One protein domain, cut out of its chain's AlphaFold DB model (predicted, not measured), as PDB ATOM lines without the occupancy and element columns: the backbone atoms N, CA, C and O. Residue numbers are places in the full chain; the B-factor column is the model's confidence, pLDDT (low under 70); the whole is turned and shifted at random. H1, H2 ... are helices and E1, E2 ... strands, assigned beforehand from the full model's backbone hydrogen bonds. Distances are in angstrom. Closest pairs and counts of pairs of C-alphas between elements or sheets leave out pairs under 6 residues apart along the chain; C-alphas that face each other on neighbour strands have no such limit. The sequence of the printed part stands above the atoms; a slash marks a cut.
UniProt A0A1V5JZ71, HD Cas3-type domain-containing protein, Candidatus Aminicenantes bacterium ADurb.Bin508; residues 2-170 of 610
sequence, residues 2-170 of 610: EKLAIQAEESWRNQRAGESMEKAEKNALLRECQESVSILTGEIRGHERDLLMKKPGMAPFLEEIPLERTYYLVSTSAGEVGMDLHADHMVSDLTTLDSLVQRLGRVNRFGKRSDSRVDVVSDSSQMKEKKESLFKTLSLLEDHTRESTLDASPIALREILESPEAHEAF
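What this domain is: This is residues 2 to 170 of the 610 residues of the protein "HD Cas3-type domain-containing protein" of Candidatus Aminicenantes bacterium ADurb.Bin508 (UniProt A0A1V5JZ71). Three parts follow each other along the longest axis: a V of two helices, H1 and H2, at one end; two small two-strand sheets, E1 with E2 and E3 with E4, with long loops in the middle; and H6, H7 and H8 at the other end, with H4 between them and E3. The printed part has 169 residues, with eight named helices and four named strands in the order H1 H2 E1 H3 E2 E3 H4 E4 H5 H6 H7 H8. Both sheets are parallel, and the class is mostly helix. The whole is loose, with a radius of gyration of the C-alphas of 19.1 A, and only just elongated, spanning 61 by 40 by 36 A.

How they stand to each other: H1, residues 2 to 15, touches H2, residues 23 to 35, with its residues 4 to 9 alone; the closest C-alphas, of Ala 5 and Leu 30, are 5.6 A apart, at a steep tilt of 55 degrees, opposite ways. E1, residues 37 to 40, H3, residues 46 to 52, and E2, residues 72 to 75, form a strand-helix-strand unit, two parallel neighbour strands with a helix between them in the chain, with a right-handed crossover. Across E1 and E2, N 40 and O 74 are 2.8 A apart, within hydrogen-bond range. E3, residues 90 to 93, H4, residues 97 to 104, and E4, residues 118 to 121, form a second such unit, also right-handed; N 121 and O 92 are 2.8 A apart. E2 and E3 are near each other, with 6 pairs of C-alphas within 10 A. H5, residues 126 to 129, is close to but not clearly touching H6, residues 132 to 145; their closest C-alphas, of Met 127 and Phe 135, are 7.1 A apart. H6 touches H8, residues 164 to 169, at a steep tilt of 58 degrees, opposite ways; the closest C-alphas, of Ser 133 and Ala 169, are 4.2 A apart. H4 only just touches H6 and H8, each with 3 pairs of C-alphas within 8 A; the closest are Leu 97 and Thr 137, 5.5 A, and Leu 97 and Ala 169, 5.4 A. H7, residues 156 to 161, is near H4, with 6 pairs of C-alphas within 10 A. In H1, H2, H3, H4 and H6 every O i to N i+4 pair is within hydrogen-bond range; H7 has 1 of 2, H8 has 0 of 2 but 2 of 3 O i to N i+3 pairs, and H5 is too short for an i+4 pair.

Where its parts are: H1 begins at C-alpha 2, (-26.880, -47.172, -53.683), and is 20.2 A long; H2 is 18.3 A and H6 19.8 A. E3 begins at C-alpha 90, (-39.594, -41.400, -38.394), and H8 ends at C-alpha 169, (-58.041, -49.299, -34.733).

The domain as a whole: The C-alphas farthest apart, of Ser 20 and Pro 164, are 61.2 A apart. The printed part has no cut. The links H3 to E2, E2 to E3 and H4 to E4 are long. Mean pLDDT of the printed part is 86.3; residues 18, 81 to 82 and 125 to 130 are under 70.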
ATOM      1  N   GLU A   2     -27.347 -47.707 -52.389       75.38
ATOM      2  CA  GLU A   2     -26.880 -47.172 -53.683       75.38
ATOM      3  C   GLU A   2     -27.311 -45.715 -53.938       75.38
ATOM      4  O   GLU A   2     -26.485 -44.874 -54.273       75.38
ATOM      5  N   LYS A   3     -28.577 -45.378 -53.658       81.62
ATOM      6  CA  LYS A   3     -29.072 -43.993 -53.760       81.62
ATOM      7  C   LYS A   3     -28.351 -43.011 -52.826       81.62
ATOM      8  O   LYS A   3     -28.087 -41.890 -53.241       81.62
ATOM      9  N   LEU A   4     -28.019 -43.433 -51.600       81.56
ATOM     10  CA  LEU A   4     -27.271 -42.599 -50.647       81.56
ATOM     11  C   LEU A   4     -25.856 -42.336 -51.161       81.56
ATOM     12  O   LEU A   4     -25.399 -41.202 -51.117       81.56
ATOM     13  N   ALA A   5     -25.200 -43.360 -51.714       80.50
ATOM     14  CA  ALA A   5     -23.871 -43.217 -52.296       80.50
ATOM     15  C   ALA A   5     -23.868 -42.255 -53.496       80.50
ATOM     16  O   ALA A   5     -22.978 -41.416 -53.597       80.50
ATOM     17  N   ILE A   6     -24.883 -42.327 -54.366       84.06
ATOM     18  CA  ILE A   6     -25.044 -41.400 -55.499       84.06
ATOM     19  C   ILE A   6     -25.226 -39.959 -55.000       84.06
ATOM     20  O   ILE A   6     -24.516 -39.064 -55.448       84.06
ATOM     21  N   GLN A   7     -26.129 -39.734 -54.042       83.31
ATOM     22  CA  GLN A   7     -26.376 -38.399 -53.479       83.31
ATOM     23  C   GLN A   7     -25.148 -37.831 -52.757       83.31
ATOM     24  O   GLN A   7     -24.845 -36.643 -52.878       83.31
ATOM     25  N   ALA A   8     -24.422 -38.674 -52.024       82.94
ATOM     26  CA  ALA A   8     -23.186 -38.284 -51.365       82.94
ATOM     27  C   ALA A   8     -22.105 -37.906 -52.395       82.94
ATOM     28  O   ALA A   8     -21.418 -36.900 -52.218       82.94
ATOM     29  N   GLU A   9     -21.983 -38.667 -53.491       83.62
ATOM     30  CA  GLU A   9     -21.037 -38.387 -54.580       83.62
ATOM     31  C   GLU A   9     -21.373 -37.063 -55.287       83.62
ATOM     32  O   GLU A   9     -20.475 -36.265 -55.567       83.62
ATOM     33  N   GLU A  10     -22.656 -36.781 -55.521       84.31
ATOM     34  CA  GLU A  10     -23.124 -35.500 -56.068       84.31
ATOM     35  C   GLU A  10     -22.841 -34.322 -55.125       84.31
ATOM     36  O   GLU A  10     -22.322 -33.294 -55.563       84.31
ATOM     37  N   SER A  11     -23.123 -34.469 -53.826       83.81
ATOM     38  CA  SER A  11     -22.846 -33.434 -52.820       83.81
ATOM     39  C   SER A  11     -21.352 -33.108 -52.740       83.81
ATOM     40  O   SER A  11     -20.963 -31.938 -52.789       83.81
ATOM     41  N   TRP A  12     -20.502 -34.137 -52.722       85.81
ATOM     42  CA  TRP A  12     -19.048 -33.980 -52.746       85.81
ATOM     43  C   TRP A  12     -18.577 -33.222 -53.996       85.81
ATOM     44  O   TRP A  12     -17.785 -32.283 -53.888       85.81
ATOM     45  N   ARG A  13     -19.112 -33.561 -55.180       84.19
ATOM     46  CA  ARG A  13     -18.763 -32.880 -56.443       84.19
ATOM     47  C   ARG A  13     -19.158 -31.411 -56.423       84.19
ATOM     48  O   ARG A  13     -18.391 -30.569 -56.890       84.19
ATOM     49  N   ASN A  14     -20.328 -31.105 -55.866       84.06
ATOM     50  CA  ASN A  14     -20.821 -29.736 -55.750       84.06
ATOM     51  C   ASN A  14     -19.941 -28.887 -54.820       84.06
ATOM     52  O   ASN A  14     -19.709 -27.715 -55.108       84.06
ATOM     53  N   GLN A  15     -19.407 -29.470 -53.742       84.12
ATOM     54  CA  GLN A  15     -18.507 -28.772 -52.815       84.12
ATOM     55  C   GLN A  15     -17.103 -28.534 -53.396       84.12
ATOM     56  O   GLN A  15     -16.453 -27.557 -53.027       84.12
ATOM     57  N   ARG A  16     -16.641 -29.392 -54.316       84.19
ATOM     58  CA  ARG A  16     -15.307 -29.318 -54.947       84.19
ATOM     59  C   ARG A  16     -15.353 -28.909 -56.422       84.19
ATOM     60  O   ARG A  16     -14.528 -29.338 -57.220       84.19
ATOM     61  N   ALA A  17     -16.339 -28.090 -56.790       80.62
ATOM     62  CA  ALA A  17     -16.455 -27.459 -58.109       80.62
ATOM     63  C   ALA A  17     -16.321 -28.418 -59.319       80.62
ATOM     64  O   ALA A  17     -15.821 -28.026 -60.372       80.62
ATOM     65  N   GLY A  18     -16.793 -29.664 -59.194       68.69
ATOM     66  CA  GLY A  18     -16.805 -30.636 -60.293       68.69
ATOM     67  C   GLY A  18     -15.500 -31.409 -60.516       68.69
ATOM     68  O   GLY A  18     -15.337 -32.009 -61.578       68.69
ATOM     69  N   GLU A  19     -14.585 -31.425 -59.542       78.38
ATOM     70  CA  GLU A  19     -13.406 -32.300 -59.557       78.38
ATOM     71  C   GLU A  19     -13.772 -33.791 -59.721       78.38
ATOM     72  O   GLU A  19     -14.864 -34.250 -59.369       78.38
ATOM     73  N   SER A  20     -12.841 -34.574 -60.278       77.38
ATOM     74  CA  SER A  20     -13.007 -36.023 -60.417       77.38
ATOM     75  C   SER A  20     -12.585 -36.720 -59.127       77.38
ATOM     76  O   SER A  20     -11.419 -36.666 -58.753       77.38
ATOM     77  N   MET A  21     -13.523 -37.416 -58.486       81.75
ATOM     78  CA  MET A  21     -13.280 -38.180 -57.261       81.75
ATOM     79  C   MET A  21     -12.342 -39.362 -57.517       81.75
ATOM     80  O   MET A  21     -12.575 -40.163 -58.430       81.75
ATOM     81  N   GLU A  22     -11.301 -39.501 -56.697       86.56
ATOM     82  CA  GLU A  22     -10.424 -40.663 -56.770       86.56
ATOM     83  C   GLU A  22     -11.146 -41.936 -56.302       86.56
ATOM     84  O   GLU A  22     -12.057 -41.912 -55.473       86.56
ATOM     85  N   LYS A  23     -10.710 -43.100 -56.800       86.56
ATOM     86  CA  LYS A  23     -11.315 -44.395 -56.437       86.56
ATOM     87  C   LYS A  23     -11.276 -44.656 -54.925       86.56
ATOM     88  O   LYS A  23     -12.205 -45.253 -54.388       86.56
ATOM     89  N   ALA A  24     -10.213 -44.221 -54.248       86.25
ATOM     90  CA  ALA A  24     -10.070 -44.364 -52.802       86.25
ATOM     91  C   ALA A  24     -11.113 -43.531 -52.036       86.25
ATOM     92  O   ALA A  24     -11.774 -44.065 -51.149       86.25
ATOM     93  N   GLU A  25     -11.325 -42.272 -52.431       85.19
ATOM     94  CA  GLU A  25     -12.344 -41.395 -51.838       85.19
ATOM     95  C   GLU A  25     -13.759 -41.916 -52.097       85.19
ATOM     96  O   GLU A  25     -14.580 -41.947 -51.184       85.19
ATOM     97  N   LYS A  26     -14.034 -42.419 -53.308       85.38
ATOM     98  CA  LYS A  26     -15.326 -43.037 -53.631       85.38
ATOM     99  C   LYS A  26     -15.619 -44.256 -52.756       85.38
ATOM    100  O   LYS A  26     -16.741 -44.424 -52.280       85.38
ATOM    101  N   ASN A  27     -14.615 -45.099 -52.525       86.69
ATOM    102  CA  ASN A  27     -14.746 -46.255 -51.640       86.69
ATOM    103  C   ASN A  27     -14.937 -45.837 -50.173       86.69
ATOM    104  O   ASN A  27     -15.739 -46.455 -49.476       86.69
ATOM    105  N   ALA A  28     -14.240 -44.791 -49.716       86.19
ATOM    106  CA  ALA A  28     -14.420 -44.237 -48.375       86.19
ATOM    107  C   ALA A  28     -15.845 -43.696 -48.182       86.19
ATOM    108  O   ALA A  28     -16.508 -44.053 -47.214       86.19
ATOM    109  N   LEU A  29     -16.360 -42.942 -49.156       85.25
ATOM    110  CA  LEU A  29     -17.722 -42.409 -49.136       85.25
ATOM    111  C   LEU A  29     -18.788 -43.512 -49.134       85.25
ATOM    112  O   LEU A  29     -19.795 -43.423 -48.433       85.25
ATOM    113  N   LEU A  30     -18.565 -44.578 -49.909       86.19
ATOM    114  CA  LEU A  30     -19.457 -45.735 -49.923       86.19
ATOM    115  C   LEU A  30     -19.481 -46.434 -48.559       86.19
ATOM    116  O   LEU A  30     -20.561 -46.779 -48.074       86.19
ATOM    117  N   ARG A  31     -18.311 -46.613 -47.938       85.88
ATOM    118  CA  ARG A  31     -18.176 -47.195 -46.599       85.88
ATOM    119  C   ARG A  31     -18.871 -46.336 -45.548       85.88
ATOM    120  O   ARG A  31     -19.639 -46.851 -44.750       85.88
ATOM    121  N   GLU A  32     -18.679 -45.029 -45.607       85.38
ATOM    122  CA  GLU A  32     -19.359 -44.063 -44.749       85.38
ATOM    123  C   GLU A  32     -20.886 -44.128 -44.879       85.38
ATOM    124  O   GLU A  32     -21.609 -44.124 -43.881       85.38
ATOM    125  N   CYS A  33     -21.398 -44.239 -46.108       86.25
ATOM    126  CA  CYS A  33     -22.825 -44.450 -46.331       86.25
ATOM    127  C   CYS A  33     -23.286 -45.766 -45.689       86.25
ATOM    128  O   CYS A  33     -24.349 -45.792 -45.074       86.25
ATOM    129  N   GLN A  34     -22.518 -46.855 -45.843       85.38
ATOM    130  CA  GLN A  34     -22.824 -48.165 -45.245       85.38
ATOM    131  C   GLN A  34     -22.855 -48.098 -43.723       85.38
ATOM    132  O   GLN A  34     -23.797 -48.590 -43.114       85.38
ATOM    133  N   GLU A  35     -21.884 -47.424 -43.119       87.00
ATOM    134  CA  GLU A  35     -21.815 -47.210 -41.674       87.00
ATOM    135  C   GLU A  35     -22.945 -46.305 -41.159       87.00
ATOM    136  O   GLU A  35     -23.253 -46.343 -39.973       87.00
ATOM    137  N   SER A  36     -23.604 -45.542 -42.039       89.50
ATOM    138  CA  SER A  36     -24.742 -44.682 -41.691       89.50
ATOM    139  C   SER A  36     -26.093 -45.403 -41.694       89.50
ATOM    140  O   SER A  36     -27.099 -44.797 -41.322       89.50
ATOM    141  N   VAL A  37     -26.152 -46.665 -42.135       91.00
ATOM    142  CA  VAL A  37     -27.399 -47.436 -42.223       91.00
ATOM    143  C   VAL A  37     -27.314 -48.693 -41.369       91.00
ATOM    144  O   VAL A  37     -26.458 -49.547 -41.574       91.00
ATOM    145  N   SER A  38     -28.262 -48.829 -40.448       93.25
ATOM    146  CA  SER A  38     -28.416 -50.001 -39.586       93.25
ATOM    147  C   SER A  38     -29.745 -50.697 -39.873       93.25
ATOM    148  O   SER A  38     -30.752 -50.034 -40.119       93.25
ATOM    149  N   ILE A  39     -29.757 -52.033 -39.856       92.56
ATOM    150  CA  ILE A  39     -30.960 -52.847 -40.084       92.56
ATOM    151  C   ILE A  39     -31.220 -53.697 -38.840       92.56
ATOM    152  O   ILE A  39     -30.394 -54.533 -38.489       92.56
ATOM    153  N   LEU A  40     -32.375 -53.508 -38.200       90.88
ATOM    154  CA  LEU A  40     -32.785 -54.223 -36.990       90.88
ATOM    155  C   LEU A  40     -34.073 -55.017 -37.243       90.88
ATOM    156  O   LEU A  40     -35.156 -54.439 -37.347       90.88
ATOM    157  N   THR A  41     -33.980 -56.345 -37.289       89.75
ATOM    158  CA  THR A  41     -35.147 -57.234 -37.435       89.75
ATOM    159  C   THR A  41     -35.228 -58.233 -36.282       89.75
ATOM    160  O   THR A  41     -34.281 -58.394 -35.518       89.75
ATOM    161  N   GLY A  42     -36.371 -58.910 -36.139       85.31
ATOM    162  CA  GLY A  42     -36.544 -59.976 -35.142       85.31
ATOM    163  C   GLY A  42     -35.916 -61.324 -35.528       85.31
ATOM    164  O   GLY A  42     -35.821 -62.196 -34.667       85.31
ATOM    165  N   GLU A  43     -35.495 -61.483 -36.791       91.62
ATOM    166  CA  GLU A  43     -34.919 -62.709 -37.376       91.62
ATOM    167  C   GLU A  43     -33.391 -62.574 -37.558       91.62
ATOM    168  O   GLU A  43     -32.843 -62.944 -38.594       91.62
ATOM    169  N   ILE A  44     -32.710 -61.992 -36.570       93.31
ATOM    170  CA  ILE A  44     -31.249 -61.844 -36.514       93.31
ATOM    171  C   ILE A  44     -30.680 -62.751 -35.417       93.31
ATOM    172  O   ILE A  44     -31.308 -62.917 -34.365       93.31
ATOM    173  N   ARG A  45     -29.500 -63.341 -35.638       94.94
ATOM    174  CA  ARG A  45     -28.783 -64.086 -34.596       94.94
ATOM    175  C   ARG A  45     -28.327 -63.134 -33.483       94.94
ATOM    176  O   ARG A  45     -27.913 -62.002 -33.735       94.94
ATOM    177  N   GLY A  46     -28.430 -63.571 -32.227       91.62
ATOM    178  CA  GLY A  46     -28.186 -62.699 -31.073       91.62
ATOM    179  C   GLY A  46     -26.788 -62.074 -31.021       91.62
ATOM    180  O   GLY A  46     -26.665 -60.933 -30.587       91.62
ATOM    181  N   HIS A  47     -25.751 -62.770 -31.494       93.94
ATOM    182  CA  HIS A  47     -24.395 -62.225 -31.582       93.94
ATOM    183  C   HIS A  47     -24.318 -61.013 -32.521       93.94
ATOM    184  O   HIS A  47     -23.868 -59.945 -32.109       93.94
ATOM    185  N   GLU A  48     -24.811 -61.131 -33.755       94.94
ATOM    186  CA  GLU A  48     -24.799 -60.025 -34.721       94.94
ATOM    187  C   GLU A  48     -25.709 -58.885 -34.289       94.94
ATOM    188  O   GLU A  48     -25.390 -57.724 -34.539       94.94
ATOM    189  N   ARG A  49     -26.799 -59.182 -33.574       91.50
ATOM    190  CA  ARG A  49     -27.602 -58.150 -32.914       91.50
ATOM    191  C   ARG A  49     -26.776 -57.377 -31.887       91.50
ATOM    192  O   ARG A  49     -26.819 -56.152 -31.880       91.50
ATOM    193  N   ASP A  50     -26.016 -58.056 -31.033       91.25
ATOM    194  CA  ASP A  50     -25.172 -57.396 -30.030       91.25
ATOM    195  C   ASP A  50     -24.030 -56.588 -30.690       91.25
ATOM    196  O   ASP A  50     -23.646 -55.530 -30.184       91.25
ATOM    197  N   LEU A  51     -23.509 -57.037 -31.841       92.81
ATOM    198  CA  LEU A  51     -22.559 -56.272 -32.660       92.81
ATOM    199  C   LEU A  51     -23.211 -55.060 -33.336       92.81
ATOM    200  O   LEU A  51     -22.605 -53.989 -33.378       92.81
ATOM    201  N   LEU A  52     -24.444 -55.199 -33.830       91.75
ATOM    202  CA  LEU A  52     -25.230 -54.113 -34.418       91.75
ATOM    203  C   LEU A  52     -25.371 -52.945 -33.437       91.75
ATOM    204  O   LEU A  52     -25.217 -51.798 -33.847       91.75
ATOM    205  N   MET A  53     -25.548 -53.227 -32.141       89.62
ATOM    206  CA  MET A  53     -25.610 -52.202 -31.087       89.62
ATOM    207  C   MET A  53     -24.341 -51.357 -30.965       89.62
ATOM    208  O   MET A  53     -24.400 -50.235 -30.477       89.62
ATOM    209  N   LYS A  54     -23.196 -51.888 -31.401       91.06
ATOM    210  CA  LYS A  54     -21.892 -51.216 -31.351       91.06
ATOM    211  C   LYS A  54     -21.519 -50.556 -32.680       91.06
ATOM    212  O   LYS A  54     -20.472 -49.913 -32.758       91.06
ATOM    213  N   LYS A  55     -22.322 -50.729 -33.741       89.94
ATOM    214  CA  LYS A  55     -22.044 -50.107 -35.042       89.94
ATOM    215  C   LYS A  55     -22.203 -48.581 -34.926       89.94
ATOM    216  O   LYS A  55     -23.174 -48.128 -34.316       89.94
ATOM    217  N   PRO A  56     -21.328 -47.776 -35.563       88.25
ATOM    218  CA  PRO A  56     -21.440 -46.315 -35.553       88.25
ATOM    219  C   PRO A  56     -22.820 -45.805 -35.979       88.25
ATOM    220  O   PRO A  56     -23.328 -44.851 -35.401       88.25
ATOM    221  N   GLY A  57     -23.465 -46.482 -36.934       89.69
ATOM    222  CA  GLY A  57     -24.800 -46.124 -37.403       89.69
ATOM    223  C   GLY A  57     -25.933 -46.350 -36.408       89.69
ATOM    224  O   GLY A  57     -27.040 -45.885 -36.663       89.69
ATOM    225  N   MET A  58     -25.682 -47.061 -35.308       92.38
ATOM    226  CA  MET A  58     -26.660 -47.298 -34.248       92.38
ATOM    227  C   MET A  58     -26.513 -46.301 -33.095       92.38
ATOM    228  O   MET A  58     -27.503 -45.978 -32.448       92.38
ATOM    229  N   ALA A  59     -25.306 -45.771 -32.863       90.94
ATOM    230  CA  ALA A  59     -25.011 -44.879 -31.739       90.94
ATOM    231  C   ALA A  59     -25.956 -43.657 -31.632       90.94
ATOM    232  O   ALA A  59     -26.471 -43.430 -30.536       90.94
ATOM    233  N   PRO A  60     -26.301 -42.944 -32.729       91.94
ATOM    234  CA  PRO A  60     -27.280 -41.849 -32.700       91.94
ATOM    235  C   PRO A  60     -28.666 -42.217 -32.162       91.94
ATOM    236  O   PRO A  60     -29.417 -41.336 -31.753       91.94
ATOM    237  N   PHE A  61     -29.027 -43.505 -32.213       92.75
ATOM    238  CA  PHE A  61     -30.331 -43.992 -31.777       92.75
ATOM    239  C   PHE A  61     -30.354 -44.466 -30.322       92.75
ATOM    240  O   PHE A  61     -31.427 -44.771 -29.801       92.75
ATOM    241  N   LEU A  62     -29.188 -44.556 -29.678       90.94
ATOM    242  CA  LEU A  62     -29.015 -45.064 -28.314       90.94
ATOM    243  C   LEU A  62     -28.565 -43.975 -27.346       90.94
ATOM    244  O   LEU A  62     -28.911 -44.011 -26.168       90.94
ATOM    245  N   GLU A  63     -27.792 -43.015 -27.842       86.44
ATOM    246  CA  GLU A  63     -27.174 -41.964 -27.048       86.44
ATOM    247  C   GLU A  63     -27.357 -40.605 -27.725       86.44
ATOM    248  O   GLU A  63     -27.457 -40.493 -28.948       86.44
ATOM    249  N   GLU A  64     -27.363 -39.540 -26.925       82.38
ATOM    250  CA  GLU A  64     -27.353 -38.179 -27.453       82.38
ATOM    251  C   GLU A  64     -25.933 -37.767 -27.832       82.38
ATOM    252  O   GLU A  64     -25.159 -37.284 -27.004       82.38
ATOM    253  N   ILE A  65     -25.609 -37.941 -29.110       84.94
ATOM    254  CA  ILE A  65     -24.329 -37.536 -29.687       84.94
ATOM    255  C   ILE A  65     -24.527 -36.462 -30.767       84.94
ATOM    256  O   ILE A  65     -25.543 -36.466 -31.465       84.94
ATOM    257  N   PRO A  66     -23.570 -35.532 -30.945       84.44
ATOM    258  CA  PRO A  66     -23.584 -34.619 -32.081       84.44
ATOM    259  C   PRO A  66     -23.570 -35.391 -33.404       84.44
ATOM    260  O   PRO A  66     -22.726 -36.261 -33.617       84.44
ATOM    261  N   LEU A  67     -24.496 -35.060 -34.305       85.62
ATOM    262  CA  LEU A  67     -24.595 -35.711 -35.608       85.62
ATOM    263  C   LEU A  67     -23.711 -34.991 -36.630       85.62
ATOM    264  O   LEU A  67     -23.954 -33.836 -36.968       85.62
ATOM    265  N   GLU A  68     -22.714 -35.693 -37.167       83.25
ATOM    266  CA  GLU A  68     -21.896 -35.198 -38.287       83.25
ATOM    267  C   GLU A  68     -22.598 -35.370 -39.648       83.25
ATOM    268  O   GLU A  68     -22.240 -34.728 -40.634       83.25
ATOM    269  N   ARG A  69     -23.595 -36.262 -39.705       85.50
ATOM    270  CA  ARG A  69     -24.328 -36.683 -40.908       85.50
ATOM    271  C   ARG A  69     -25.693 -37.269 -40.532       85.50
ATOM    272  O   ARG A  69     -25.991 -37.466 -39.357       85.50
ATOM    273  N   THR A  70     -26.509 -37.598 -41.532       88.75
ATOM    274  CA  THR A  70     -27.780 -38.311 -41.326       88.75
ATOM    275  C   THR A  70     -27.558 -39.817 -41.201       88.75
ATOM    276  O   THR A  70     -26.905 -40.421 -42.052       88.75
ATOM    277  N   TYR A  71     -28.170 -40.417 -40.183       93.06
ATOM    278  CA  TYR A  71     -28.156 -41.854 -39.930       93.06
ATOM    279  C   TYR A  71     -29.550 -42.446 -40.118       93.06
ATOM    280  O   TYR A  71     -30.554 -41.794 -39.830       93.06
ATOM    281  N   TYR A  72     -29.611 -43.684 -40.598       93.69
ATOM    282  CA  TYR A  72     -30.858 -44.377 -40.891       93.69
ATOM    283  C   TYR A  72     -30.903 -45.708 -40.150       93.69
ATOM    284  O   TYR A  72     -30.049 -46.571 -40.354       93.69
ATOM    285  N   LEU A  73     -31.943 -45.899 -39.345       94.12
ATOM    286  CA  LEU A  73     -32.289 -47.190 -38.771       94.12
ATOM    287  C   LEU A  73     -33.517 -47.735 -39.498       94.12
ATOM    288  O   LEU A  73     -34.597 -47.155 -39.437       94.12
ATOM    289  N   VAL A  74     -33.346 -48.857 -40.190       93.12
ATOM    290  CA  VAL A  74     -34.446 -49.611 -40.794       93.12
ATOM    291  C   VAL A  74     -34.814 -50.724 -39.830       93.12
ATOM    292  O   VAL A  74     -33.988 -51.596 -39.560       93.12
ATOM    293  N   SER A  75     -36.037 -50.716 -39.306       92.06
ATOM    294  CA  SER A  75     -36.461 -51.726 -38.340       92.06
ATOM    295  C   SER A  75     -37.830 -52.319 -38.647       92.06
ATOM    296  O   SER A  75     -38.704 -51.643 -39.184       92.06
ATOM    297  N   THR A  76     -38.004 -53.601 -38.316       89.69
ATOM    298  CA  THR A  76     -39.332 -54.224 -38.206       89.69
ATOM    299  C   THR A  76     -39.950 -53.878 -36.843       89.69
ATOM    300  O   THR A  76     -39.429 -53.041 -36.108       89.69
ATOM    301  N   SER A  77     -40.999 -54.590 -36.421       85.12
ATOM    302  CA  SER A  77     -41.536 -54.493 -35.052       85.12
ATOM    303  C   SER A  77     -40.508 -54.757 -33.934       85.12
ATOM    304  O   SER A  77     -40.778 -54.478 -32.770       85.12
ATOM    305  N   ALA A  78     -39.301 -55.235 -34.262       85.56
ATOM    306  CA  ALA A  78     -38.187 -55.356 -33.324       85.56
ATOM    307  C   ALA A  78     -37.765 -54.011 -32.699       85.56
ATOM    308  O   ALA A  78     -37.284 -53.998 -31.572       85.56
ATOM    309  N   GLY A  79     -37.964 -52.888 -33.398       84.38
ATOM    310  CA  GLY A  79     -37.705 -51.547 -32.862       84.38
ATOM    311  C   GLY A  79     -38.828 -50.996 -31.971       84.38
ATOM    312  O   GLY A  79     -38.626 -49.991 -31.291       84.38
ATOM    313  N   GLU A  80     -40.007 -51.631 -31.952       84.31
ATOM    314  CA  GLU A  80     -41.167 -51.165 -31.177       84.31
ATOM    315  C   GLU A  80     -41.025 -51.483 -29.693       84.31
ATOM    316  O   GLU A  80     -41.290 -50.632 -28.844       84.31
ATOM    317  N   VAL A  81     -40.607 -52.709 -29.371       68.38
ATOM    318  CA  VAL A  81     -40.614 -53.258 -28.011       68.38
ATOM    319  C   VAL A  81     -39.283 -53.948 -27.728       68.38
ATOM    320  O   VAL A  81     -38.752 -54.667 -28.564       68.38
ATOM    321  N   GLY A  82     -38.761 -53.760 -26.515       66.62
ATOM    322  CA  GLY A  82     -37.575 -54.475 -26.031       66.62
ATOM    323  C   GLY A  82     -36.256 -53.710 -26.142       66.62
ATOM    324  O   GLY A  82     -35.244 -54.215 -25.665       66.62
ATOM    325  N   MET A  83     -36.255 -52.497 -26.706       75.38
ATOM    326  CA  MET A  83     -35.069 -51.637 -26.793       75.38
ATOM    327  C   MET A  83     -35.416 -50.174 -26.502       75.38
ATOM    328  O   MET A  83     -36.520 -49.711 -26.804       75.38
ATOM    329  N   ASP A  84     -34.484 -49.443 -25.894       82.19
ATOM    330  CA  ASP A  84     -34.638 -48.017 -25.599       82.19
ATOM    331  C   ASP A  84     -34.054 -47.181 -26.746       82.19
ATOM    332  O   ASP A  84     -32.917 -46.732 -26.686       82.19
ATOM    333  N   LEU A  85     -34.812 -47.076 -27.844       89.88
ATOM    334  CA  LEU A  85     -34.417 -46.324 -29.040       89.88
ATOM    335  C   LEU A  85     -34.964 -44.890 -29.023       89.88
ATOM    336  O   LEU A  85     -36.091 -44.653 -28.572       89.88
ATOM    337  N   HIS A  86     -34.187 -43.972 -29.598       91.06
ATOM    338  CA  HIS A  86     -34.534 -42.573 -29.834       91.06
ATOM    339  C   HIS A  86     -34.223 -42.171 -31.284       91.06
ATOM    340  O   HIS A  86     -33.101 -42.328 -31.741       91.06
ATOM    341  N   ALA A  87     -35.184 -41.602 -32.007       93.44
ATOM    342  CA  ALA A  87     -34.990 -41.048 -33.345       93.44
ATOM    343  C   ALA A  87     -35.491 -39.600 -33.421       93.44
ATOM    344  O   ALA A  87     -36.496 -39.250 -32.805       93.44
ATOM    345  N   ASP A  88     -34.834 -38.766 -34.226       93.88
ATOM    346  CA  ASP A  88     -35.256 -37.372 -34.438       93.88
ATOM    347  C   ASP A  88     -36.509 -37.267 -35.321       93.88
ATOM    348  O   ASP A  88     -37.378 -36.421 -35.097       93.88
ATOM    349  N   HIS A  89     -36.604 -38.154 -36.315       94.69
ATOM    350  CA  HIS A  89     -37.700 -38.259 -37.276       94.69
ATOM    351  C   HIS A  89     -38.002 -39.734 -37.552       94.69
ATOM    352  O   HIS A  89     -37.135 -40.592 -37.373       94.69
ATOM    353  N   MET A  90     -39.206 -40.035 -38.034       95.00
ATOM    354  CA  MET A  90     -39.594 -41.400 -38.394       95.00
ATOM    355  C   MET A  90     -40.411 -41.435 -39.678       95.00
ATOM    356  O   MET A  90     -41.289 -40.607 -39.898       95.00
ATOM    357  N   VAL A  91     -40.164 -42.464 -40.483       95.19
ATOM    358  CA  VAL A  91     -41.069 -42.893 -41.547       95.19
ATOM    359  C   VAL A  91     -41.566 -44.283 -41.176       95.19
ATOM    360  O   VAL A  91     -40.757 -45.159 -40.877       95.19
ATOM    361  N   SER A  92     -42.881 -44.476 -41.165       92.44
ATOM    362  CA  SER A  92     -43.520 -45.747 -40.811       92.44
ATOM    363  C   SER A  92     -44.485 -46.159 -41.912       92.44
ATOM    364  O   SER A  92     -45.173 -45.314 -42.477       92.44
ATOM    365  N   ASP A  93     -44.591 -47.455 -42.187       91.12
ATOM    366  CA  ASP A  93     -45.769 -47.990 -42.863       91.12
ATOM    367  C   ASP A  93     -47.014 -47.843 -41.971       91.12
ATOM    368  O   ASP A  93     -46.910 -47.698 -40.745       91.12
ATOM    369  N   LEU A  94     -48.198 -47.857 -42.587       91.56
ATOM    370  CA  LEU A  94     -49.462 -47.918 -41.857       91.56
ATOM    371  C   LEU A  94     -49.565 -49.254 -41.101       91.56
ATOM    372  O   LEU A  94     -49.484 -50.326 -41.698       91.56
ATOM    373  N   THR A  95     -49.784 -49.170 -39.790       91.25
ATOM    374  CA  THR A  95     -49.980 -50.300 -38.869       91.25
ATOM    375  C   THR A  95     -51.201 -50.029 -37.981       91.25
ATOM    376  O   THR A  95     -51.880 -49.019 -38.165       91.25
ATOM    377  N   THR A  96     -51.516 -50.922 -37.045       91.94
ATOM    378  CA  THR A  96     -52.579 -50.705 -36.053       91.94
ATOM    379  C   THR A  96     -52.200 -49.592 -35.078       91.94
ATOM    380  O   THR A  96     -51.017 -49.356 -34.816       91.94
ATOM    381  N   LEU A  97     -53.192 -48.893 -34.525       92.31
ATOM    382  CA  LEU A  97     -52.963 -47.712 -33.690       92.31
ATOM    383  C   LEU A  97     -52.102 -48.019 -32.452       92.31
ATOM    384  O   LEU A  97     -51.232 -47.227 -32.103       92.31
ATOM    385  N   ASP A  98     -52.273 -49.180 -31.823       91.06
ATOM    386  CA  ASP A  98     -51.469 -49.624 -30.681       91.06
ATOM    387  C   ASP A  98     -49.985 -49.827 -31.036       91.06
ATOM    388  O   ASP A  98     -49.109 -49.359 -30.305       91.06
ATOM    389  N   SER A  99     -49.691 -50.443 -32.185       91.62
ATOM    390  CA  SER A  99     -48.322 -50.582 -32.704       91.62
ATOM    391  C   SER A  99     -47.737 -49.219 -33.093       91.62
ATOM    392  O   SER A  99     -46.598 -48.902 -32.741       91.62
ATOM    393  N   LEU A 100     -48.529 -48.353 -33.736       92.06
ATOM    394  CA  LEU A 100     -48.099 -47.004 -34.103       92.06
ATOM    395  C   LEU A 100     -47.741 -46.170 -32.867       92.06
ATOM    396  O   LEU A 100     -46.701 -45.522 -32.863       92.06
ATOM    397  N   VAL A 101     -48.533 -46.231 -31.793       91.50
ATOM    398  CA  VAL A 101     -48.231 -45.547 -30.522       91.50
ATOM    399  C   VAL A 101     -46.881 -45.995 -29.951       91.50
ATOM    400  O   VAL A 101     -46.097 -45.152 -29.513       91.50
ATOM    401  N   GLN A 102     -46.559 -47.295 -30.003       90.38
ATOM    402  CA  GLN A 102     -45.241 -47.787 -29.573       90.38
ATOM    403  C   GLN A 102     -44.105 -47.204 -30.422       90.38
ATOM    404  O   GLN A 102     -43.072 -46.812 -29.876       90.38
ATOM    405  N   ARG A 103     -44.302 -47.100 -31.744       91.69
ATOM    406  CA  ARG A 103     -43.334 -46.491 -32.673       91.69
ATOM    407  C   ARG A 103     -43.147 -44.999 -32.409       91.69
ATOM    408  O   ARG A 103     -42.016 -44.530 -32.328       91.69
ATOM    409  N   LEU A 104     -44.240 -44.261 -32.216       91.69
ATOM    410  CA  LEU A 104     -44.220 -42.830 -31.898       91.69
ATOM    411  C   LEU A 104     -43.455 -42.553 -30.598       91.69
ATOM    412  O   LEU A 104     -42.690 -41.597 -30.533       91.69
ATOM    413  N   GLY A 105     -43.551 -43.447 -29.607       90.06
ATOM    414  CA  GLY A 105     -42.763 -43.385 -28.370       90.06
ATOM    415  C   GLY A 105     -41.238 -43.511 -28.549       90.06
ATOM    416  O   GLY A 105     -40.496 -43.368 -27.570       90.06
ATOM    417  N   ARG A 106     -40.757 -43.786 -29.771       91.12
ATOM    418  CA  ARG A 106     -39.332 -43.806 -30.145       91.12
ATOM    419  C   ARG A 106     -38.869 -42.514 -30.810       91.12
ATOM    420  O   ARG A 106     -37.672 -42.349 -31.009       91.12
ATOM    421  N   VAL A 107     -39.774 -41.590 -31.132       92.69
ATOM    422  CA  VAL A 107     -39.451 -40.337 -31.826       92.69
ATOM    423  C   VAL A 107     -39.416 -39.187 -30.833       92.69
ATOM    424  O   VAL A 107     -40.359 -39.012 -30.068       92.69
ATOM    425  N   ASN A 108     -38.337 -38.400 -30.837       91.44
ATOM    426  CA  ASN A 108     -38.146 -37.247 -29.950       91.44
ATOM    427  C   ASN A 108     -38.488 -37.566 -28.484       91.44
ATOM    428  O   ASN A 108     -39.122 -36.778 -27.784       91.44
ATOM    429  N   ARG A 109     -38.097 -38.758 -28.024       87.00
ATOM    430  CA  ARG A 109     -38.463 -39.317 -26.711       87.00
ATOM    431  C   ARG A 109     -38.137 -38.374 -25.549       87.00
ATOM    432  O   ARG A 109     -38.848 -38.367 -24.549       87.00
ATOM    433  N   PHE A 110     -37.075 -37.578 -25.683       85.94
ATOM    434  CA  PHE A 110     -36.631 -36.621 -24.668       85.94
ATOM    435  C   PHE A 110     -37.243 -35.219 -24.824       85.94
ATOM    436  O   PHE A 110     -36.968 -34.348 -24.001       85.94
ATOM    437  N   GLY A 111     -38.051 -34.978 -25.865       87.00
ATOM    438  CA  GLY A 111     -38.732 -33.703 -26.109       87.00
ATOM    439  C   GLY A 111     -37.789 -32.526 -26.373       87.00
ATOM    440  O   GLY A 111     -38.139 -31.384 -26.087       87.00
ATOM    441  N   LYS A 112     -36.574 -32.789 -26.867       86.69
ATOM    442  CA  LYS A 112     -35.524 -31.769 -27.054       86.69
ATOM    443  C   LYS A 112     -35.623 -31.032 -28.385       86.69
ATOM    444  O   LYS A 112     -35.021 -29.971 -28.539       86.69
ATOM    445  N   ARG A 113     -36.371 -31.587 -29.339       88.00
ATOM    446  CA  ARG A 113     -36.542 -31.029 -30.681       88.00
ATOM    447  C   ARG A 113     -37.932 -30.438 -30.864       88.00
ATOM    448  O   ARG A 113     -38.914 -30.994 -30.383       88.00
ATOM    449  N   SER A 114     -38.006 -29.335 -31.604       88.94
ATOM    450  CA  SER A 114     -39.265 -28.701 -32.020       88.94
ATOM    451  C   SER A 114     -39.619 -28.970 -33.486       88.94
ATOM    452  O   SER A 114     -40.662 -28.526 -33.949       88.94
ATOM    453  N   ASP A 115     -38.737 -29.638 -34.231       92.38
ATOM    454  CA  ASP A 115     -38.836 -29.884 -35.674       92.38
ATOM    455  C   ASP A 115     -39.017 -31.370 -36.030       92.38
ATOM    456  O   ASP A 115     -38.990 -31.736 -37.205       92.38
ATOM    457  N   SER A 116     -39.199 -32.234 -35.029       93.94
ATOM    458  CA  SER A 116     -39.428 -33.663 -35.231       93.94
ATOM    459  C   SER A 116     -40.684 -33.923 -36.053       93.94
ATOM    460  O   SER A 116     -41.719 -33.282 -35.878       93.94
ATOM    461  N   ARG A 117     -40.586 -34.902 -36.954       93.88
ATOM    462  CA  ARG A 117     -41.642 -35.233 -37.911       93.88
ATOM    463  C   ARG A 117     -41.796 -36.739 -38.028       93.88
ATOM    464  O   ARG A 117     -40.801 -37.465 -38.061       93.88
ATOM    465  N   VAL A 118     -43.048 -37.170 -38.126       94.25
ATOM    466  CA  VAL A 118     -43.415 -38.547 -38.435       94.25
ATOM    467  C   VAL A 118     -44.238 -38.562 -39.712       94.25
ATOM    468  O   VAL A 118     -45.248 -37.868 -39.800       94.25
ATOM    469  N   ASP A 119     -43.812 -39.361 -40.682       94.00
ATOM    470  CA  ASP A 119     -44.551 -39.607 -41.915       94.00
ATOM    471  C   ASP A 119     -45.064 -41.051 -41.921       94.00
ATOM    472  O   ASP A 119     -44.282 -42.005 -41.930       94.00
ATOM    473  N   VAL A 120     -46.389 -41.213 -41.908       92.50
ATOM    474  CA  VAL A 120     -47.041 -42.521 -42.045       92.50
ATOM    475  C   VAL A 120     -47.403 -42.730 -43.509       92.50
ATOM    476  O   VAL A 120     -48.139 -41.942 -44.099       92.50
ATOM    477  N   VAL A 121     -46.869 -43.792 -44.102       90.44
ATOM    478  CA  VAL A 121     -47.050 -44.126 -45.513       90.44
ATOM    479  C   VAL A 121     -47.998 -45.313 -45.622       90.44
ATOM    480  O   VAL A 121     -47.702 -46.408 -45.146       90.44
ATOM    481  N   SER A 122     -49.132 -45.107 -46.282       85.44
ATOM    482  CA  SER A 122     -50.084 -46.168 -46.613       85.44
ATOM    483  C   SER A 122     -49.981 -46.542 -48.091       85.44
ATOM    484  O   SER A 122     -50.008 -45.658 -48.950       85.44
ATOM    485  N   ASP A 123     -49.938 -47.836 -48.407       78.94
ATOM    486  CA  ASP A 123     -50.098 -48.326 -49.780       78.94
ATOM    487  C   ASP A 123     -51.546 -48.781 -50.026       78.94
ATOM    488  O   ASP A 123     -52.146 -49.521 -49.246       78.94
ATOM    489  N   SER A 124     -52.090 -48.399 -51.181       70.69
ATOM    490  CA  SER A 124     -53.341 -48.914 -51.742       70.69
ATOM    491  C   SER A 124     -53.451 -50.449 -51.754       70.69
ATOM    492  O   SER A 124     -54.561 -50.984 -51.744       70.69
ATOM    493  N   SER A 125     -52.328 -51.176 -51.783       67.38
ATOM    494  CA  SER A 125     -52.305 -52.640 -51.690       67.38
ATOM    495  C   SER A 125     -52.656 -53.160 -50.288       67.38
ATOM    496  O   SER A 125     -53.408 -54.131 -50.195       67.38
ATOM    497  N   GLN A 126     -52.232 -52.480 -49.212       62.00
ATOM    498  CA  GLN A 126     -52.556 -52.835 -47.816       62.00
ATOM    499  C   GLN A 126     -54.066 -52.754 -47.558       62.00
ATOM    500  O   GLN A 126     -54.638 -53.555 -46.820       62.00
ATOM    501  N   MET A 127     -54.738 -51.845 -48.263       59.50
ATOM    502  CA  MET A 127     -56.191 -51.679 -48.227       59.50
ATOM    503  C   MET A 127     -56.936 -52.863 -48.883       59.50
ATOM    504  O   MET A 127     -58.103 -53.119 -48.595       59.50
ATOM    505  N   LYS A 128     -56.294 -53.656 -49.750       54.06
ATOM    506  CA  LYS A 128     -56.945 -54.827 -50.372       54.06
ATOM    507  C   LYS A 128     -57.024 -56.035 -49.439       54.06
ATOM    508  O   LYS A 128     -57.885 -56.887 -49.646       54.06
ATOM    509  N   GLU A 129     -56.181 -56.098 -48.407       57.59
ATOM    510  CA  GLU A 129     -56.106 -57.231 -47.470       57.59
ATOM    511  C   GLU A 129     -57.242 -57.264 -46.425       57.59
ATOM    512  O   GLU A 129     -57.266 -58.159 -45.587       57.59
ATOM    513  N   LYS A 130     -58.217 -56.339 -46.475       54.41
ATOM    514  CA  LYS A 130     -59.365 -56.270 -45.541       54.41
ATOM    515  C   LYS A 130     -58.977 -56.272 -44.049       54.41
ATOM    516  O   LYS A 130     -59.728 -56.771 -43.214       54.41
ATOM    517  N   LYS A 131     -57.838 -55.680 -43.679       72.62
ATOM    518  CA  LYS A 131     -57.494 -55.466 -42.266       72.62
ATOM    519  C   LYS A 131     -58.215 -54.222 -41.749       72.62
ATOM    520  O   LYS A 131     -57.692 -53.117 -41.835       72.62
ATOM    521  N   GLU A 132     -59.443 -54.406 -41.265       83.00
ATOM    522  CA  GLU A 132     -60.341 -53.331 -40.808       83.00
ATOM    523  C   GLU A 132     -59.668 -52.354 -39.826       83.00
ATOM    524  O   GLU A 132     -59.821 -51.144 -39.970       83.00
ATOM    525  N   SER A 133     -58.827 -52.848 -38.917       87.88
ATOM    526  CA  SER A 133     -58.096 -52.016 -37.952       87.88
ATOM    527  C   SER A 133     -57.094 -51.041 -38.585       87.88
ATOM    528  O   SER A 133     -56.938 -49.918 -38.102       87.88
ATOM    529  N   LEU A 134     -56.452 -51.405 -39.704       89.50
ATOM    530  CA  LEU A 134     -55.563 -50.493 -40.441       89.50
ATOM    531  C   LEU A 134     -56.367 -49.360 -41.083       89.50
ATOM    532  O   LEU A 134     -55.955 -48.205 -41.024       89.50
ATOM    533  N   PHE A 135     -57.539 -49.670 -41.644       87.88
ATOM    534  CA  PHE A 135     -58.444 -48.655 -42.189       87.88
ATOM    535  C   PHE A 135     -58.939 -47.693 -41.116       87.88
ATOM    536  O   PHE A 135     -58.977 -46.486 -41.344       87.88
ATOM    537  N   LYS A 136     -59.304 -48.219 -39.943       90.69
ATOM    538  CA  LYS A 136     -59.720 -47.410 -38.795       90.69
ATOM    539  C   LYS A 136     -58.583 -46.516 -38.314       90.69
ATOM    540  O   LYS A 136     -58.807 -45.331 -38.095       90.69
ATOM    541  N   THR A 137     -57.358 -47.045 -38.258       91.44
ATOM    542  CA  THR A 137     -56.162 -46.248 -37.951       91.44
ATOM    543  C   THR A 137     -55.977 -45.124 -38.967       91.44
ATOM    544  O   THR A 137     -55.816 -43.974 -38.571       91.44
ATOM    545  N   LEU A 138     -56.056 -45.418 -40.269       90.38
ATOM    546  CA  LEU A 138     -55.912 -44.396 -41.305       90.38
ATOM    547  C   LEU A 138     -57.002 -43.325 -41.209       90.38
ATOM    548  O   LEU A 138     -56.672 -42.147 -41.239       90.38
ATOM    549  N   SER A 139     -58.270 -43.717 -41.052       89.50
ATOM    550  CA  SER A 139     -59.388 -42.772 -40.931       89.50
ATOM    551  C   SER A 139     -59.198 -41.837 -39.739       89.50
ATOM    552  O   SER A 139     -59.378 -40.630 -39.877       89.50
ATOM    553  N   LEU A 140     -58.786 -42.379 -38.586       88.94
ATOM    554  CA  LEU A 140     -58.489 -41.578 -37.398       88.94
ATOM    555  C   LEU A 140     -57.357 -40.584 -37.666       88.94
ATOM    556  O   LEU A 140     -57.481 -39.419 -37.297       88.94
ATOM    557  N   LEU A 141     -56.276 -41.017 -38.320       89.12
ATOM    558  CA  LEU A 141     -55.176 -40.122 -38.675       89.12
ATOM    559  C   LEU A 141     -55.637 -39.040 -39.661       89.12
ATOM    560  O   LEU A 141     -55.416 -37.867 -39.391       89.12
ATOM    561  N   GLU A 142     -56.328 -39.403 -40.745       88.62
ATOM    562  CA  GLU A 142     -56.812 -38.469 -41.768       88.62
ATOM    563  C   GLU A 142     -57.761 -37.410 -41.204       88.62
ATOM    564  O   GLU A 142     -57.643 -36.238 -41.565       88.62
ATOM    565  N   ASP A 143     -58.673 -37.794 -40.310       86.62
ATOM    566  CA  ASP A 143     -59.608 -36.857 -39.685       86.62
ATOM    567  C   ASP A 143     -58.880 -35.822 -38.815       86.62
ATOM    568  O   ASP A 143     -59.260 -34.651 -38.818       86.62
ATOM    569  N   HIS A 144     -57.788 -36.214 -38.149       84.81
ATOM    570  CA  HIS A 144     -56.981 -35.302 -37.335       84.81
ATOM    571  C   HIS A 144     -55.903 -34.554 -38.137       84.81
ATOM    572  O   HIS A 144     -55.446 -33.499 -37.700       84.81
ATOM    573  N   THR A 145     -55.500 -35.058 -39.311       85.44
ATOM    574  CA  THR A 145     -54.493 -34.419 -40.176       85.44
ATOM    575  C   THR A 145     -55.080 -33.646 -41.362       85.44
ATOM    576  O   THR A 145     -54.342 -33.180 -42.230       85.44
ATOM    577  N   ARG A 146     -56.412 -33.536 -41.455       76.06
ATOM    578  CA  ARG A 146     -57.113 -32.995 -42.634       76.06
ATOM    579  C   ARG A 146     -56.787 -31.531 -42.921       76.06
ATOM    580  O   ARG A 146     -56.700 -31.137 -44.082       76.06
ATOM    581  N   GLU A 147     -56.649 -30.734 -41.866       76.56
ATOM    582  CA  GLU A 147     -56.441 -29.281 -41.947       76.56
ATOM    583  C   GLU A 147     -55.001 -28.867 -41.609       76.56
ATOM    584  O   GLU A 147     -54.512 -27.852 -42.106       76.56
ATOM    585  N   SER A 148     -54.302 -29.658 -40.789       83.19
ATOM    586  CA  SER A 148     -52.934 -29.393 -40.334       83.19
ATOM    587  C   SER A 148     -52.226 -30.679 -39.906       83.19
ATOM    588  O   SER A 148     -52.821 -31.746 -39.862       83.19
ATOM    589  N   THR A 149     -50.946 -30.592 -39.552       85.31
ATOM    590  CA  THR A 149     -50.229 -31.704 -38.909       85.31
ATOM    591  C   THR A 149     -50.838 -32.044 -37.545       85.31
ATOM    592  O   THR A 149     -51.217 -31.134 -36.807       85.31
ATOM    593  N   LEU A 150     -50.878 -33.332 -37.198       87.75
ATOM    594  CA  LEU A 150     -51.296 -33.833 -35.884       87.75
ATOM    595  C   LEU A 150     -50.128 -33.768 -34.883       87.75
ATOM    596  O   LEU A 150     -49.015 -34.186 -35.205       87.75
ATOM    597  N   ASP A 151     -50.390 -33.300 -33.658       88.81
ATOM    598  CA  ASP A 151     -49.482 -33.497 -32.522       88.81
ATOM    599  C   ASP A 151     -49.518 -34.974 -32.101       88.81
ATOM    600  O   ASP A 151     -50.511 -35.474 -31.576       88.81
ATOM    601  N   ALA A 152     -48.423 -35.681 -32.373       88.38
ATOM    602  CA  ALA A 152     -48.275 -37.106 -32.101       88.38
ATOM    603  C   ALA A 152     -47.590 -37.395 -30.751       88.38
ATOM    604  O   ALA A 152     -47.108 -38.509 -30.527       88.38
ATOM    605  N   SER A 153     -47.499 -36.410 -29.848       86.56
ATOM    606  CA  SER A 153     -46.960 -36.630 -28.506       86.56
ATOM    607  C   SER A 153     -47.855 -37.588 -27.702       86.56
ATOM    608  O   SER A 153     -49.077 -37.572 -27.858       86.56
ATOM    609  N   PRO A 154     -47.304 -38.396 -26.774       81.12
ATOM    610  CA  PRO A 154     -48.110 -39.317 -25.966       81.12
ATOM    611  C   PRO A 154     -49.251 -38.649 -25.179       81.12
ATOM    612  O   PRO A 154     -50.239 -39.305 -24.860       81.12
ATOM    613  N   ILE A 155     -49.112 -37.358 -24.853       82.38
ATOM    614  CA  ILE A 155     -50.156 -36.573 -24.183       82.38
ATOM    615  C   ILE A 155     -51.279 -36.242 -25.168       82.38
ATOM    616  O   ILE A 155     -52.434 -36.509 -24.851       82.38
ATOM    617  N   ALA A 156     -50.954 -35.723 -26.354       85.25
ATOM    618  CA  ALA A 156     -51.946 -35.401 -27.380       85.25
ATOM    619  C   ALA A 156     -52.674 -36.657 -27.890       85.25
ATOM    620  O   ALA A 156     -53.892 -36.660 -28.046       85.25
ATOM    621  N   LEU A 157     -51.954 -37.775 -28.039       87.44
ATOM    622  CA  LEU A 157     -52.547 -39.055 -28.429       87.44
ATOM    623  C   LEU A 157     -53.546 -39.596 -27.403       87.44
ATOM    624  O   LEU A 157     -54.368 -40.430 -27.771       87.44
ATOM    625  N   ARG A 158     -53.517 -39.151 -26.138       86.19
ATOM    626  CA  ARG A 158     -54.494 -39.599 -25.134       86.19
ATOM    627  C   ARG A 158     -55.923 -39.265 -25.557       86.19
ATOM    628  O   ARG A 158     -56.793 -40.105 -25.374       86.19
ATOM    629  N   GLU A 159     -56.148 -38.099 -26.155       82.94
ATOM    630  CA  GLU A 159     -57.479 -37.697 -26.627       82.94
ATOM    631  C   GLU A 159     -57.985 -38.635 -27.729       82.94
ATOM    632  O   GLU A 159     -59.140 -39.056 -27.704       82.94
ATOM    633  N   ILE A 160     -57.096 -39.041 -28.644       84.75
ATOM    634  CA  ILE A 160     -57.407 -40.038 -29.674       84.75
ATOM    635  C   ILE A 160     -57.678 -41.393 -29.021       84.75
ATOM    636  O   ILE A 160     -58.658 -42.035 -29.360       84.75
ATOM    637  N   LEU A 161     -56.844 -41.830 -28.073       87.25
ATOM    638  CA  LEU A 161     -56.951 -43.147 -27.431       87.25
ATOM    639  C   LEU A 161     -58.170 -43.300 -26.512       87.25
ATOM    640  O   LEU A 161     -58.599 -44.425 -26.263       87.25
ATOM    641  N   GLU A 162     -58.710 -42.199 -25.990       87.00
ATOM    642  CA  GLU A 162     -59.940 -42.187 -25.191       87.00
ATOM    643  C   GLU A 162     -61.211 -42.220 -26.059       87.00
ATOM    644  O   GLU A 162     -62.304 -42.438 -25.528       87.00
ATOM    645  N   SER A 163     -61.094 -42.049 -27.384       84.31
ATOM    646  CA  SER A 163     -62.239 -42.149 -28.287       84.31
ATOM    647  C   SER A 163     -62.731 -43.602 -28.411       84.31
ATOM    648  O   SER A 163     -61.923 -44.539 -28.452       84.31
ATOM    649  N   PRO A 164     -64.054 -43.840 -28.489       81.50
ATOM    650  CA  PRO A 164     -64.597 -45.179 -28.726       81.50
ATOM    651  C   PRO A 164     -64.051 -45.840 -30.002       81.50
ATOM    652  O   PRO A 164     -63.872 -47.057 -30.045       81.50
ATOM    653  N   GLU A 165     -63.758 -45.039 -31.026       83.19
ATOM    654  CA  GLU A 165     -63.280 -45.482 -32.334       83.19
ATOM    655  C   GLU A 165     -61.825 -45.982 -32.298       83.19
ATOM    656  O   GLU A 165     -61.437 -46.801 -33.135       83.19
ATOM    657  N   ALA A 166     -61.015 -45.551 -31.323       86.81
ATOM    658  CA  ALA A 166     -59.622 -45.980 -31.197       86.81
ATOM    659  C   ALA A 166     -59.479 -47.480 -30.934       86.81
ATOM    660  O   ALA A 166     -58.536 -48.103 -31.424       86.81
ATOM    661  N   HIS A 167     -60.427 -48.089 -30.217       86.94
ATOM    662  CA  HIS A 167     -60.384 -49.525 -29.950       86.94
ATOM    663  C   HIS A 167     -60.547 -50.359 -31.229       86.94
ATOM    664  O   HIS A 167     -59.924 -51.409 -31.364       86.94
ATOM    665  N   GLU A 168     -61.323 -49.870 -32.202       89.56
ATOM    666  CA  GLU A 168     -61.487 -50.522 -33.509       89.56
ATOM    667  C   GLU A 168     -60.219 -50.426 -34.376       89.56
ATOM    668  O   GLU A 168     -60.047 -51.200 -35.315       89.56
ATOM    669  N   ALA A 169     -59.320 -49.490 -34.058       91.31
ATOM    670  CA  ALA A 169     -58.041 -49.299 -34.733       91.31
ATOM    671  C   ALA A 169     -56.899 -50.155 -34.152       91.31
ATOM    672  O   ALA A 169     -55.810 -50.201 -34.731       91.31
ATOM    673  N   PHE A 170     -57.118 -50.839 -33.025       91.88
ATOM    674  CA  PHE A 170     -56.111 -51.702 -32.401       91.88
ATOM    675  C   PHE A 170     -55.973 -53.040 -33.130       91.88
ATOM    676  O   PHE A 170     -56.854 -53.471 -33.879       91.88
TER     677      PHE A 170